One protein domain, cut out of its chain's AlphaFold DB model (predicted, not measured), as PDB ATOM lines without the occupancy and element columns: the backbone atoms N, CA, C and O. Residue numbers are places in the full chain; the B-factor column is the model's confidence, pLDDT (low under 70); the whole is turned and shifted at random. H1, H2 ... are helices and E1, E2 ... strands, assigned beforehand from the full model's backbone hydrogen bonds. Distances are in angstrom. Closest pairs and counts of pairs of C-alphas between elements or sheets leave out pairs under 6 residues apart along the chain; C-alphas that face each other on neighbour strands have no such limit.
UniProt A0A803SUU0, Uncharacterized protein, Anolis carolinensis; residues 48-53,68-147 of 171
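This is residues 48 to 53 and 68 to 147 of the 171 residues of an uncharacterized protein of Anolis carolinensis (UniProt A0A803SUU0). Little regular structure: a small antiparallel hairpin, E1 and E2, with short helix H1 near it, lies between a long loop, whose residues 105 to 110 stick out, and strand E3 followed by long helix H2. The 86 printed residues hold H1, E1, E2, E3, H2 in that order, under half in named elements, class mixed. The whole is only just compact, close to loose: radius of gyration of the C-alphas 14.2 A, spans 41 by 32 by 23 A.

Residues 48 to 49 pair antiparallel with residues 120 to 121 of E3, residues 120 to 122. H1, residues 69 to 76, and E1, residues 89 to 91, have closest C-alphas Ala 76 and Phe 91, 5.7 A. In the hairpin of E1 and E2, residues 113 to 115, N 90 and O 114 are within hydrogen-bond range, 3.0 A. E3 and H2, residues 131 to 145, have closest C-alphas Tyr 122 and Met 133, 7.1 A. In H1 and H2 every O i to N i+4 pair is within range.

H1 starts at C-alpha 69 (125.839, 211.083, 148.261) and spans 11.0 A; E1 spans 7.0 A, E2 7.1 A, E3 6.3 A; H2 spans 21.9 A to C-alpha 145 (120.706, 228.375, 131.493).

Residues 54 to 67 are not printed, a 13.2 A gap between C-alphas 53 and 68. Links H1 to E1 and E1 to E2 are long. The pLDDT is under 70 in 32 residues, among them 96 to 111 and 137 to 147.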
ATOM      1  N   HIS A  48     121.777 207.176 135.803       86.75
ATOM      2  CA  HIS A  48     120.695 207.399 136.750       86.75
ATOM      3  C   HIS A  48     120.152 208.826 136.601       86.75
ATOM      4  O   HIS A  48     120.804 209.699 136.007       86.75
ATOM      5  N   CYS A  49     118.941 209.080 137.110       86.38
ATOM      6  CA  CYS A  49     118.381 210.432 137.115       86.38
ATOM      7  C   CYS A  49     119.327 211.399 137.836       86.38
ATOM      8  O   CYS A  49     119.802 211.111 138.934       86.38
ATOM      9  N   ARG A  50     119.501 212.611 137.311       84.12
ATOM     10  CA  ARG A  50     120.147 213.678 138.077       84.12
ATOM     11  C   ARG A  50     119.255 214.085 139.250       84.12
ATOM     12  O   ARG A  50     118.135 214.551 139.051       84.12
ATOM     13  N   VAL A  51     119.774 213.968 140.468       77.50
ATOM     14  CA  VAL A  51     119.098 214.440 141.682       77.50
ATOM     15  C   VAL A  51     119.562 215.866 141.965       77.50
ATOM     16  O   VAL A  51     120.689 216.098 142.396       77.50
ATOM     17  N   ARG A  52     118.708 216.859 141.696       68.62
ATOM     18  CA  ARG A  52     118.931 218.230 142.170       68.62
ATOM     19  C   ARG A  52     118.360 218.325 143.582       68.62
ATOM     20  O   ARG A  52     117.145 218.295 143.756       68.62
ATOM     21  N   LEU A  53     119.217 218.485 144.588       61.28
ATOM     22  CA  LEU A  53     118.776 219.016 145.878       61.28
ATOM     23  C   LEU A  53     118.354 220.470 145.629       61.28
ATOM     24  O   LEU A  53     119.188 221.375 145.607       61.28
ATOM     25  N   THR A  68     125.585 210.343 153.079       66.44
ATOM     26  CA  THR A  68     126.497 210.210 151.948       66.44
ATOM     27  C   THR A  68     125.744 210.468 150.638       66.44
ATOM     28  O   THR A  68     124.509 210.473 150.601       66.44
ATOM     29  N   GLU A  69     126.461 210.768 149.555       69.44
ATOM     30  CA  GLU A  69     125.839 211.083 148.261       69.44
ATOM     31  C   GLU A  69     124.972 209.916 147.762       69.44
ATOM     32  O   GLU A  69     123.873 210.118 147.241       69.44
ATOM     33  N   GLU A  70     125.409 208.687 148.031       72.56
ATOM     34  CA  GLU A  70     124.654 207.473 147.759       72.56
ATOM     35  C   GLU A  70     123.354 207.373 148.575       72.56
ATOM     36  O   GLU A  70     122.328 206.986 148.020       72.56
ATOM     37  N   ASP A  71     123.335 207.786 149.847       73.31
ATOM     38  CA  ASP A  71     122.110 207.788 150.661       73.31
ATOM     39  C   ASP A  71     121.057 208.756 150.102       73.31
ATOM     40  O   ASP A  71     119.855 208.467 150.100       73.31
ATOM     41  N   LEU A  72     121.501 209.912 149.598       75.88
ATOM     42  CA  LEU A  72     120.623 210.883 148.943       75.88
ATOM     43  C   LEU A  72     120.065 210.333 147.628       75.88
ATOM     44  O   LEU A  72     118.894 210.552 147.304       75.88
ATOM     45  N   LEU A  73     120.892 209.600 146.887       80.19
ATOM     46  CA  LEU A  73     120.512 208.981 145.628       80.19
ATOM     47  C   LEU A  73     119.448 207.898 145.843       80.19
ATOM     48  O   LEU A  73     118.436 207.897 145.142       80.19
ATOM     49  N   TRP A  74     119.597 207.062 146.871       81.00
ATOM     50  CA  TRP A  74     118.599 206.043 147.203       81.00
ATOM     51  C   TRP A  74     117.281 206.604 147.736       81.00
ATOM     52  O   TRP A  74     116.222 206.006 147.548       81.00
ATOM     53  N   ALA A  75     117.314 207.776 148.370       77.25
ATOM     54  CA  ALA A  75     116.093 208.468 148.756       77.25
ATOM     55  C   ALA A  75     115.298 208.965 147.532       77.25
ATOM     56  O   ALA A  75     114.073 209.063 147.598       77.25
ATOM     57  N   ALA A  76     115.964 209.303 146.425       79.56
ATOM     58  CA  ALA A  76     115.329 209.893 145.246       79.56
ATOM     59  C   ALA A  76     115.030 208.884 144.124       79.56
ATOM     60  O   ALA A  76     114.080 209.092 143.366       79.56
ATOM     61  N   ILE A  77     115.807 207.804 144.018       85.25
ATOM     62  CA  ILE A  77     115.746 206.852 142.906       85.25
ATOM     63  C   ILE A  77     115.428 205.447 143.441       85.25
ATOM     64  O   ILE A  77     116.130 204.963 144.334       85.25
ATOM     65  N   PRO A  78     114.387 204.773 142.919       85.12
ATOM     66  CA  PRO A  78     114.103 203.381 143.262       85.12
ATOM     67  C   PRO A  78     115.245 202.445 142.850       85.12
ATOM     68  O   PRO A  78     116.048 202.756 141.974       85.12
ATOM     69  N   LYS A  79     115.305 201.272 143.483       83.31
ATOM     70  CA  LYS A  79     116.222 200.197 143.094       83.31
ATOM     71  C   LYS A  79     115.600 199.357 141.982       83.31
ATOM     72  O   LYS A  79     114.418 199.028 142.054       83.31
ATOM     73  N   ASP A  80     116.402 198.990 140.994       82.38
ATOM     74  CA  ASP A  80     116.044 198.003 139.985       82.38
ATOM     75  C   ASP A  80     116.130 196.569 140.546       82.38
ATOM     76  O   ASP A  80     116.528 196.336 141.693       82.38
ATOM     77  N   ALA A  81     115.789 195.577 139.719       79.62
ATOM     78  CA  ALA A  81     115.861 194.162 140.094       79.62
ATOM     79  C   ALA A  81     117.287 193.673 140.427       79.62
ATOM     80  O   ALA A  81     117.445 192.629 141.056       79.62
ATOM     81  N   SER A  82     118.322 194.411 140.015       79.88
ATOM     82  CA  SER A  82     119.729 194.125 140.307       79.88
ATOM     83  C   SER A  82     120.245 194.836 141.566       79.88
ATOM     84  O   SER A  82     121.402 194.663 141.945       79.88
ATOM     85  N   GLY A  83     119.385 195.604 142.247       76.69
ATOM     86  CA  GLY A  83     119.730 196.371 143.443       76.69
ATOM     87  C   GLY A  83     120.467 197.680 143.153       76.69
ATOM     88  O   GLY A  83     120.956 198.314 144.090       76.69
ATOM     89  N   LYS A  84     120.543 198.091 141.885       82.88
ATOM     90  CA  LYS A  84     121.159 199.338 141.427       82.88
ATOM     91  C   LYS A  84     120.110 200.443 141.269       82.88
ATOM     92  O   LYS A  84     118.922 200.135 141.237       82.88
ATOM     93  N   PRO A  85     120.493 201.728 141.185       82.44
ATOM     94  CA  PRO A  85     119.529 202.797 140.940       82.44
ATOM     95  C   PRO A  85     118.806 202.592 139.606       82.44
ATOM     96  O   PRO A  85     119.437 202.277 138.597       82.44
ATOM     97  N   GLU A  86     117.487 202.776 139.590       84.06
ATOM     98  CA  GLU A  86     116.694 202.658 138.373       84.06
ATOM     99  C   GLU A  86     117.153 203.689 137.335       84.06
ATOM    100  O   GLU A  86     117.319 204.881 137.613       84.06
ATOM    101  N   LYS A  87     117.345 203.208 136.106       83.88
ATOM    102  CA  LYS A  87     117.945 203.999 135.035       83.88
ATOM    103  C   LYS A  87     117.039 205.074 134.483       83.88
ATOM    104  O   LYS A  87     117.582 206.004 133.922       83.88
ATOM    105  N   CYS A  88     115.712 204.927 134.570       82.88
ATOM    106  CA  CYS A  88     114.770 205.735 133.786       82.88
ATOM    107  C   CYS A  88     113.759 206.546 134.615       82.88
ATOM    108  O   CYS A  88     113.065 207.412 134.070       82.88
ATOM    109  N   ARG A  89     113.633 206.253 135.910       84.88
ATOM    110  CA  ARG A  89     112.573 206.804 136.757       84.88
ATOM    111  C   ARG A  89     113.119 207.241 138.102       84.88
ATOM    112  O   ARG A  89     114.103 206.704 138.600       84.88
ATOM    113  N   ARG A  90     112.435 208.207 138.702       85.56
ATOM    114  CA  ARG A  90     112.644 208.647 140.085       85.56
ATOM    115  C   ARG A  90     111.334 208.640 140.842       85.56
ATOM    116  O   ARG A  90     110.265 208.658 140.235       85.56
ATOM    117  N   PHE A  91     111.410 208.684 142.165       81.88
ATOM    118  CA  PHE A  91     110.230 208.942 142.977       81.88
ATOM    119  C   PHE A  91     109.717 210.365 142.744       81.88
ATOM    120  O   PHE A  91     110.499 211.315 142.755       81.88
ATOM    121  N   VAL A  92     108.395 210.520 142.622       80.38
ATOM    122  CA  VAL A  92     107.742 211.844 142.600       80.38
ATOM    123  C   VAL A  92     108.024 212.605 143.901       80.38
ATOM    124  O   VAL A  92     108.216 213.820 143.909       80.38
ATOM    125  N   ARG A  93     108.091 211.885 145.030       76.25
ATOM    126  CA  ARG A  93     108.456 212.433 146.343       76.25
ATOM    127  C   ARG A  93     109.679 211.705 146.918       76.25
ATOM    128  O   ARG A  93     109.553 210.527 147.256       76.25
ATOM    129  N   PRO A  94     110.830 212.389 147.091       71.19
ATOM    130  CA  PRO A  94     112.030 211.793 147.675       71.19
ATOM    131  C   PRO A  94     111.799 211.290 149.107       71.19
ATOM    132  O   PRO A  94     111.232 211.989 149.951       71.19
ATOM    133  N   ARG A  95     112.288 210.089 149.407       73.31
ATOM    134  CA  ARG A  95     112.159 209.387 150.692       73.31
ATOM    135  C   ARG A  95     113.366 209.625 151.597       73.31
ATOM    136  O   ARG A  95     114.038 208.693 152.025       73.31
ATOM    137  N   TRP A  96     113.605 210.883 151.956       67.88
ATOM    138  CA  TRP A  96     114.721 211.316 152.819       67.88
ATOM    139  C   TRP A  96     114.799 210.599 154.184       67.88
ATOM    140  O   TRP A  96     115.857 210.557 154.809       67.88
ATOM    141  N   HIS A  97     113.693 210.018 154.657       61.47
ATOM    142  CA  HIS A  97     113.611 209.286 155.922       61.47
ATOM    143  C   HIS A  97     113.986 207.796 155.805       61.47
ATOM    144  O   HIS A  97     114.303 207.195 156.829       61.47
ATOM    145  N   LEU A  98     113.982 207.194 154.605       65.00
ATOM    146  CA  LEU A  98     114.362 205.788 154.386       65.00
ATOM    147  C   LEU A  98     115.277 205.623 153.152       65.00
ATOM    148  O   LEU A  98     114.831 205.081 152.140       65.00
ATOM    149  N   PRO A  99     116.564 206.009 153.242       59.56
ATOM    150  CA  PRO A  99     117.537 205.793 152.169       59.56
ATOM    151  C   PRO A  99     117.680 204.317 151.778       59.56
ATOM    152  O   PRO A  99     117.863 203.999 150.620       59.56
ATOM    153  N   ASN A 100     117.552 203.381 152.722       56.69
ATOM    154  CA  ASN A 100     117.831 201.968 152.451       56.69
ATOM    155  C   ASN A 100     116.579 201.086 152.315       56.69
ATOM    156  O   ASN A 100     116.677 199.863 152.410       56.69
ATOM    157  N   ALA A 101     115.396 201.677 152.121       55.22
ATOM    158  CA  ALA A 101     114.202 200.884 151.866       55.22
ATOM    159  C   ALA A 101     114.245 200.343 150.438       55.22
ATOM    160  O   ALA A 101     114.073 201.087 149.474       55.22
ATOM    161  N   SER A 102     114.451 199.032 150.313       54.16
ATOM    162  CA  SER A 102     114.133 198.282 149.103       54.16
ATOM    163  C   SER A 102     112.745 198.705 148.625       54.16
ATOM    164  O   SER A 102     111.817 198.802 149.434       54.16
ATOM    165  N   ALA A 103     112.581 198.939 147.325       53.00
ATOM    166  CA  ALA A 103     111.263 198.990 146.704       53.00
ATOM    167  C   ALA A 103     110.664 197.571 146.685       53.00
ATOM    168  O   ALA A 103     110.324 197.042 145.636       53.00
ATOM    169  N   ASP A 104     110.612 196.909 147.841       47.66
ATOM    170  CA  ASP A 104     109.851 195.687 147.974       47.66
ATOM    171  C   ASP A 104     108.388 196.109 147.992       47.66
ATOM    172  O   ASP A 104     107.967 196.923 148.825       47.66
ATOM    173  N   GLY A 105     107.645 195.620 147.002       47.44
ATOM    174  CA  GLY A 105     106.209 195.792 146.855       47.44
ATOM    175  C   GLY A 105     105.469 195.048 147.961       47.44
ATOM    176  O   GLY A 105     104.686 194.142 147.696       47.44
ATOM    177  N   GLY A 106     105.713 195.428 149.211       38.31
ATOM    178  CA  GLY A 106     104.955 194.986 150.362       38.31
ATOM    179  C   GLY A 106     103.559 195.588 150.291       38.31
ATOM    180  O   GLY A 106     103.344 196.714 150.727       38.31
ATOM    181  N   ASN A 107     102.636 194.829 149.698       41.53
ATOM    182  CA  ASN A 107     101.182 194.921 149.819       41.53
ATOM    183  C   ASN A 107     100.614 196.346 149.990       41.53
ATOM    184  O   ASN A 107     100.236 196.748 151.089       41.53
ATOM    185  N   GLY A 108     100.462 197.073 148.876       44.69
ATOM    186  CA  GLY A 108      99.385 198.066 148.750       44.69
ATOM    187  C   GLY A 108      99.762 199.517 148.443       44.69
ATOM    188  O   GLY A 108      98.854 200.326 148.287       44.69
ATOM    189  N   THR A 109     101.041 199.872 148.302       53.47
ATOM    190  CA  THR A 109     101.419 201.191 147.756       53.47
ATOM    191  C   THR A 109     102.524 201.036 146.723       53.47
ATOM    192  O   THR A 109     103.709 201.002 147.043       53.47
ATOM    193  N   GLU A 110     102.127 200.900 145.457       60.16
ATOM    194  CA  GLU A 110     103.035 201.137 144.339       60.16
ATOM    195  C   GLU A 110     103.472 202.602 144.428       60.16
ATOM    196  O   GLU A 110     102.657 203.522 144.326       60.16
ATOM    197  N   TRP A 111     104.741 202.826 144.763       69.25
ATOM    198  CA  TRP A 111     105.264 204.173 144.946       69.25
ATOM    199  C   TRP A 111     105.236 204.920 143.617       69.25
ATOM    200  O   TRP A 111     105.697 204.416 142.592       69.25
ATOM    201  N   GLU A 112     104.716 206.144 143.647       78.38
ATOM    202  CA  GLU A 112     104.577 206.952 142.444       78.38
ATOM    203  C   GLU A 112     105.959 207.349 141.911       78.38
ATOM    204  O   GLU A 112     106.769 207.986 142.599       78.38
ATOM    205  N   THR A 113     106.229 206.936 140.677       83.88
ATOM    206  CA  THR A 113     107.495 207.161 139.984       83.88
ATOM    207  C   THR A 113     107.253 207.894 138.672       83.88
ATOM    208  O   THR A 113     106.364 207.541 137.894       83.88
ATOM    209  N   GLU A 114     108.079 208.895 138.401       83.50
ATOM    210  CA  GLU A 114     108.012 209.750 137.214       83.50
ATOM    211  C   GLU A 114     109.290 209.625 136.367       83.50
ATOM    212  O   GLU A 114     110.343 209.245 136.895       83.50
ATOM    213  N   PRO A 115     109.229 209.915 135.052       86.19
ATOM    214  CA  PRO A 115     110.426 210.005 134.220       86.19
ATOM    215  C   PRO A 115     111.351 211.133 134.702       86.19
ATOM    216  O   PRO A 115     110.910 212.135 135.261       86.19
ATOM    217  N   CYS A 116     112.657 211.003 134.469       85.25
ATOM    218  CA  CYS A 116     113.606 212.010 134.945       85.25
ATOM    219  C   CYS A 116     113.509 213.306 134.125       85.25
ATOM    220  O   CYS A 116     113.861 213.348 132.945       85.25
ATOM    221  N   HIS A 117     113.092 214.390 134.779       80.81
ATOM    222  CA  HIS A 117     112.985 215.714 134.161       80.81
ATOM    223  C   HIS A 117     114.307 216.503 134.167       80.81
ATOM    224  O   HIS A 117     114.572 217.270 133.245       80.81
ATOM    225  N   ASP A 118     115.180 216.267 135.152       78.12
ATOM    226  CA  ASP A 118     116.437 217.016 135.357       78.12
ATOM    227  C   ASP A 118     117.644 216.446 134.576       78.12
ATOM    228  O   ASP A 118     118.812 216.806 134.798       78.12
ATOM    229  N   GLY A 119     117.363 215.542 133.636       83.06
ATOM    230  CA  GLY A 119     118.348 214.833 132.829       83.06
ATOM    231  C   GLY A 119     119.063 213.706 133.576       83.06
ATOM    232  O   GLY A 119     118.659 213.286 134.659       83.06
ATOM    233  N   TRP A 120     120.150 213.228 132.971       86.31
ATOM    234  CA  TRP A 120     120.866 212.016 133.376       86.31
ATOM    235  C   TRP A 120     122.281 212.312 133.863       86.31
ATOM    236  O   TRP A 120     122.919 213.268 133.398       86.31
ATOM    237  N   VAL A 121     122.770 211.471 134.771       85.62
ATOM    238  CA  VAL A 121     124.182 211.351 135.141       85.62
ATOM    239  C   VAL A 121     124.656 209.976 134.677       85.62
ATOM    240  O   VAL A 121     124.049 208.968 135.031       85.62
ATOM    241  N   TYR A 122     125.700 209.954 133.850       86.06
ATOM    242  CA  TYR A 122     126.278 208.738 133.277       86.06
ATOM    243  C   TYR A 122     127.537 208.339 134.047       86.06
ATOM    244  O   TYR A 122     128.341 209.207 134.391       86.06
ATOM    245  N   ASP A 123     127.718 207.043 134.272       84.12
ATOM    246  CA  ASP A 123     128.967 206.478 134.769       84.12
ATOM    247  C   ASP A 123     130.031 206.483 133.660       84.12
ATOM    248  O   ASP A 123     129.793 206.045 132.532       84.12
ATOM    249  N   GLN A 124     131.212 206.993 134.000       83.19
ATOM    250  CA  GLN A 124     132.356 207.149 133.102       83.19
ATOM    251  C   GLN A 124     133.416 206.054 133.278       83.19
ATOM    252  O   GLN A 124     134.470 206.113 132.648       83.19
ATOM    253  N   SER A 125     133.158 205.054 134.129       82.31
ATOM    254  CA  SER A 125     134.105 203.973 134.428       82.31
ATOM    255  C   SER A 125     134.489 203.137 133.197       82.31
ATOM    256  O   SER A 125     135.648 202.753 133.048       82.31
ATOM    257  N   VAL A 126     133.529 202.881 132.300       78.12
ATOM    258  CA  VAL A 126     133.722 202.070 131.083       78.12
ATOM    259  C   VAL A 126     134.022 202.938 129.860       78.12
ATOM    260  O   VAL A 126     134.869 202.585 129.041       78.12
ATOM    261  N   PHE A 127     133.345 204.081 129.732       77.94
ATOM    262  CA  PHE A 127     133.508 205.006 128.613       77.94
ATOM    263  C   PHE A 127     133.746 206.417 129.142       77.94
ATOM    264  O   PHE A 127     132.895 206.980 129.824       77.94
ATOM    265  N   THR A 128     134.874 207.024 128.777       75.12
ATOM    266  CA  THR A 128     135.166 208.422 129.131       75.12
ATOM    267  C   THR A 128     134.217 209.397 128.440       75.12
ATOM    268  O   THR A 128     133.863 210.425 129.016       75.12
ATOM    269  N   ASN A 129     133.785 209.081 127.217       69.94
ATOM    270  CA  ASN A 129     132.786 209.849 126.488       69.94
ATOM    271  C   ASN A 129     132.073 208.968 125.449       69.94
ATOM    272  O   ASN A 129     132.697 208.115 124.816       69.94
ATOM    273  N   THR A 130     130.777 209.196 125.249       77.19
ATOM    274  CA  THR A 130     129.970 208.555 124.202       77.19
ATOM    275  C   THR A 130     129.090 209.596 123.521       77.19
ATOM    276  O   THR A 130     128.755 210.623 124.111       77.19
ATOM    277  N   ILE A 131     128.650 209.316 122.291       79.62
ATOM    278  CA  ILE A 131     127.744 210.201 121.532       79.62
ATOM    279  C   ILE A 131     126.494 210.542 122.364       79.62
ATOM    280  O   ILE A 131     126.003 211.670 122.347       79.62
ATOM    281  N   ILE A 132     126.004 209.576 123.146       77.44
ATOM    282  CA  ILE A 132     124.852 209.752 124.031       77.44
ATOM    283  C   ILE A 132     125.169 210.756 125.141       77.44
ATOM    284  O   ILE A 132     124.347 211.627 125.417       77.44
ATOM    285  N   MET A 133     126.349 210.690 125.755       78.25
ATOM    286  CA  MET A 133     126.750 211.640 126.795       78.25
ATOM    287  C   MET A 133     126.878 213.069 126.253       78.25
ATOM    288  O   MET A 133     126.414 214.003 126.907       78.25
ATOM    289  N   GLU A 134     127.439 213.251 125.055       78.50
ATOM    290  CA  GLU A 134     127.594 214.577 124.436       78.50
ATOM    291  C   GLU A 134     126.242 215.216 124.099       78.50
ATOM    292  O   GLU A 134     125.970 216.362 124.468       78.50
ATOM    293  N   VAL A 135     125.360 214.458 123.440       76.56
ATOM    294  CA  VAL A 135     124.042 214.948 123.015       76.56
ATOM    295  C   VAL A 135     123.133 215.204 124.223       76.56
ATOM    296  O   VAL A 135     122.431 216.221 124.276       76.56
ATOM    297  N   SER A 136     123.159 214.319 125.222       71.44
ATOM    298  CA  SER A 136     122.388 214.473 126.462       71.44
ATOM    299  C   SER A 136     122.921 215.610 127.337       71.44
ATOM    300  O   SER A 136     122.132 216.364 127.911       71.44
ATOM    301  N   GLY A 137     124.245 215.775 127.415       60.91
ATOM    302  CA  GLY A 137     124.900 216.841 128.175       60.91
ATOM    303  C   GLY A 137     124.559 218.235 127.645       60.91
ATOM    304  O   GLY A 137     124.188 219.118 128.423       60.91
ATOM    305  N   GLN A 138     124.568 218.414 126.319       54.94
ATOM    306  CA  GLN A 138     124.179 219.679 125.682       54.94
ATOM    307  C   GLN A 138     122.705 220.039 125.926       54.94
ATOM    308  O   GLN A 138     122.367 221.214 126.096       54.94
ATOM    309  N   ARG A 139     121.810 219.042 125.980       52.47
ATOM    310  CA  ARG A 139     120.386 219.268 126.277       52.47
ATOM    311  C   ARG A 139     120.165 219.698 127.735       52.47
ATOM    312  O   ARG A 139     119.322 220.556 127.985       52.47
ATOM    313  N   GLY A 140     120.949 219.163 128.674       50.38
ATOM    314  CA  GLY A 140     120.893 219.536 130.093       50.38
ATOM    315  C   GLY A 140     121.423 220.946 130.396       50.38
ATOM    316  O   GLY A 140     120.867 221.638 131.247       50.38
ATOM    317  N   GLN A 141     122.452 221.406 129.678       41.16
ATOM    318  CA  GLN A 141     123.007 222.759 129.846       41.16
ATOM    319  C   GLN A 141     122.020 223.845 129.399       41.16
ATOM    320  O   GLN A 141     121.744 224.772 130.159       41.16
ATOM    321  N   ARG A 142     121.371 223.659 128.242       41.53
ATOM    322  CA  ARG A 142     120.380 224.614 127.720       41.53
ATOM    323  C   ARG A 142     119.142 224.750 128.621       41.53
ATOM    324  O   ARG A 142     118.555 225.824 128.694       41.53
ATOM    325  N   ALA A 143     118.760 223.683 129.329       43.56
ATOM    326  CA  ALA A 143     117.686 223.724 130.325       43.56
ATOM    327  C   ALA A 143     118.107 224.443 131.622       43.56
ATOM    328  O   ALA A 143     117.293 225.128 132.237       43.56
ATOM    329  N   SER A 144     119.381 224.337 132.022       40.56
ATOM    330  CA  SER A 144     119.909 225.003 133.221       40.56
ATOM    331  C   SER A 144     120.145 226.505 133.017       40.56
ATOM    332  O   SER A 144     119.951 227.273 133.955       40.56
ATOM    333  N   GLU A 145     120.527 226.946 131.814       36.66
ATOM    334  CA  GLU A 145     120.706 228.375 131.493       36.66
ATOM    335  C   GLU A 145     119.374 229.135 131.359       36.66
ATOM    336  O   GLU A 145     119.325 230.340 131.594       36.66
ATOM    337  N   GLY A 146     118.266 228.438 131.080       35.41
ATOM    338  CA  GLY A 146     116.920 229.028 131.044       35.41
ATOM    339  C   GLY A 146     116.319 229.365 132.419       35.41
ATOM    340  O   GLY A 146     115.281 230.015 132.481       35.41
ATOM    341  N   SER A 147     116.955 228.952 133.522       40.16
ATOM    342  CA  SER A 147     116.466 229.156 134.900       40.16
ATOM    343  C   SER A 147     117.252 230.238 135.669       40.16
ATOM    344  O   SER A 147     117.172 230.336 136.892       40.16
TER     345      SER A 147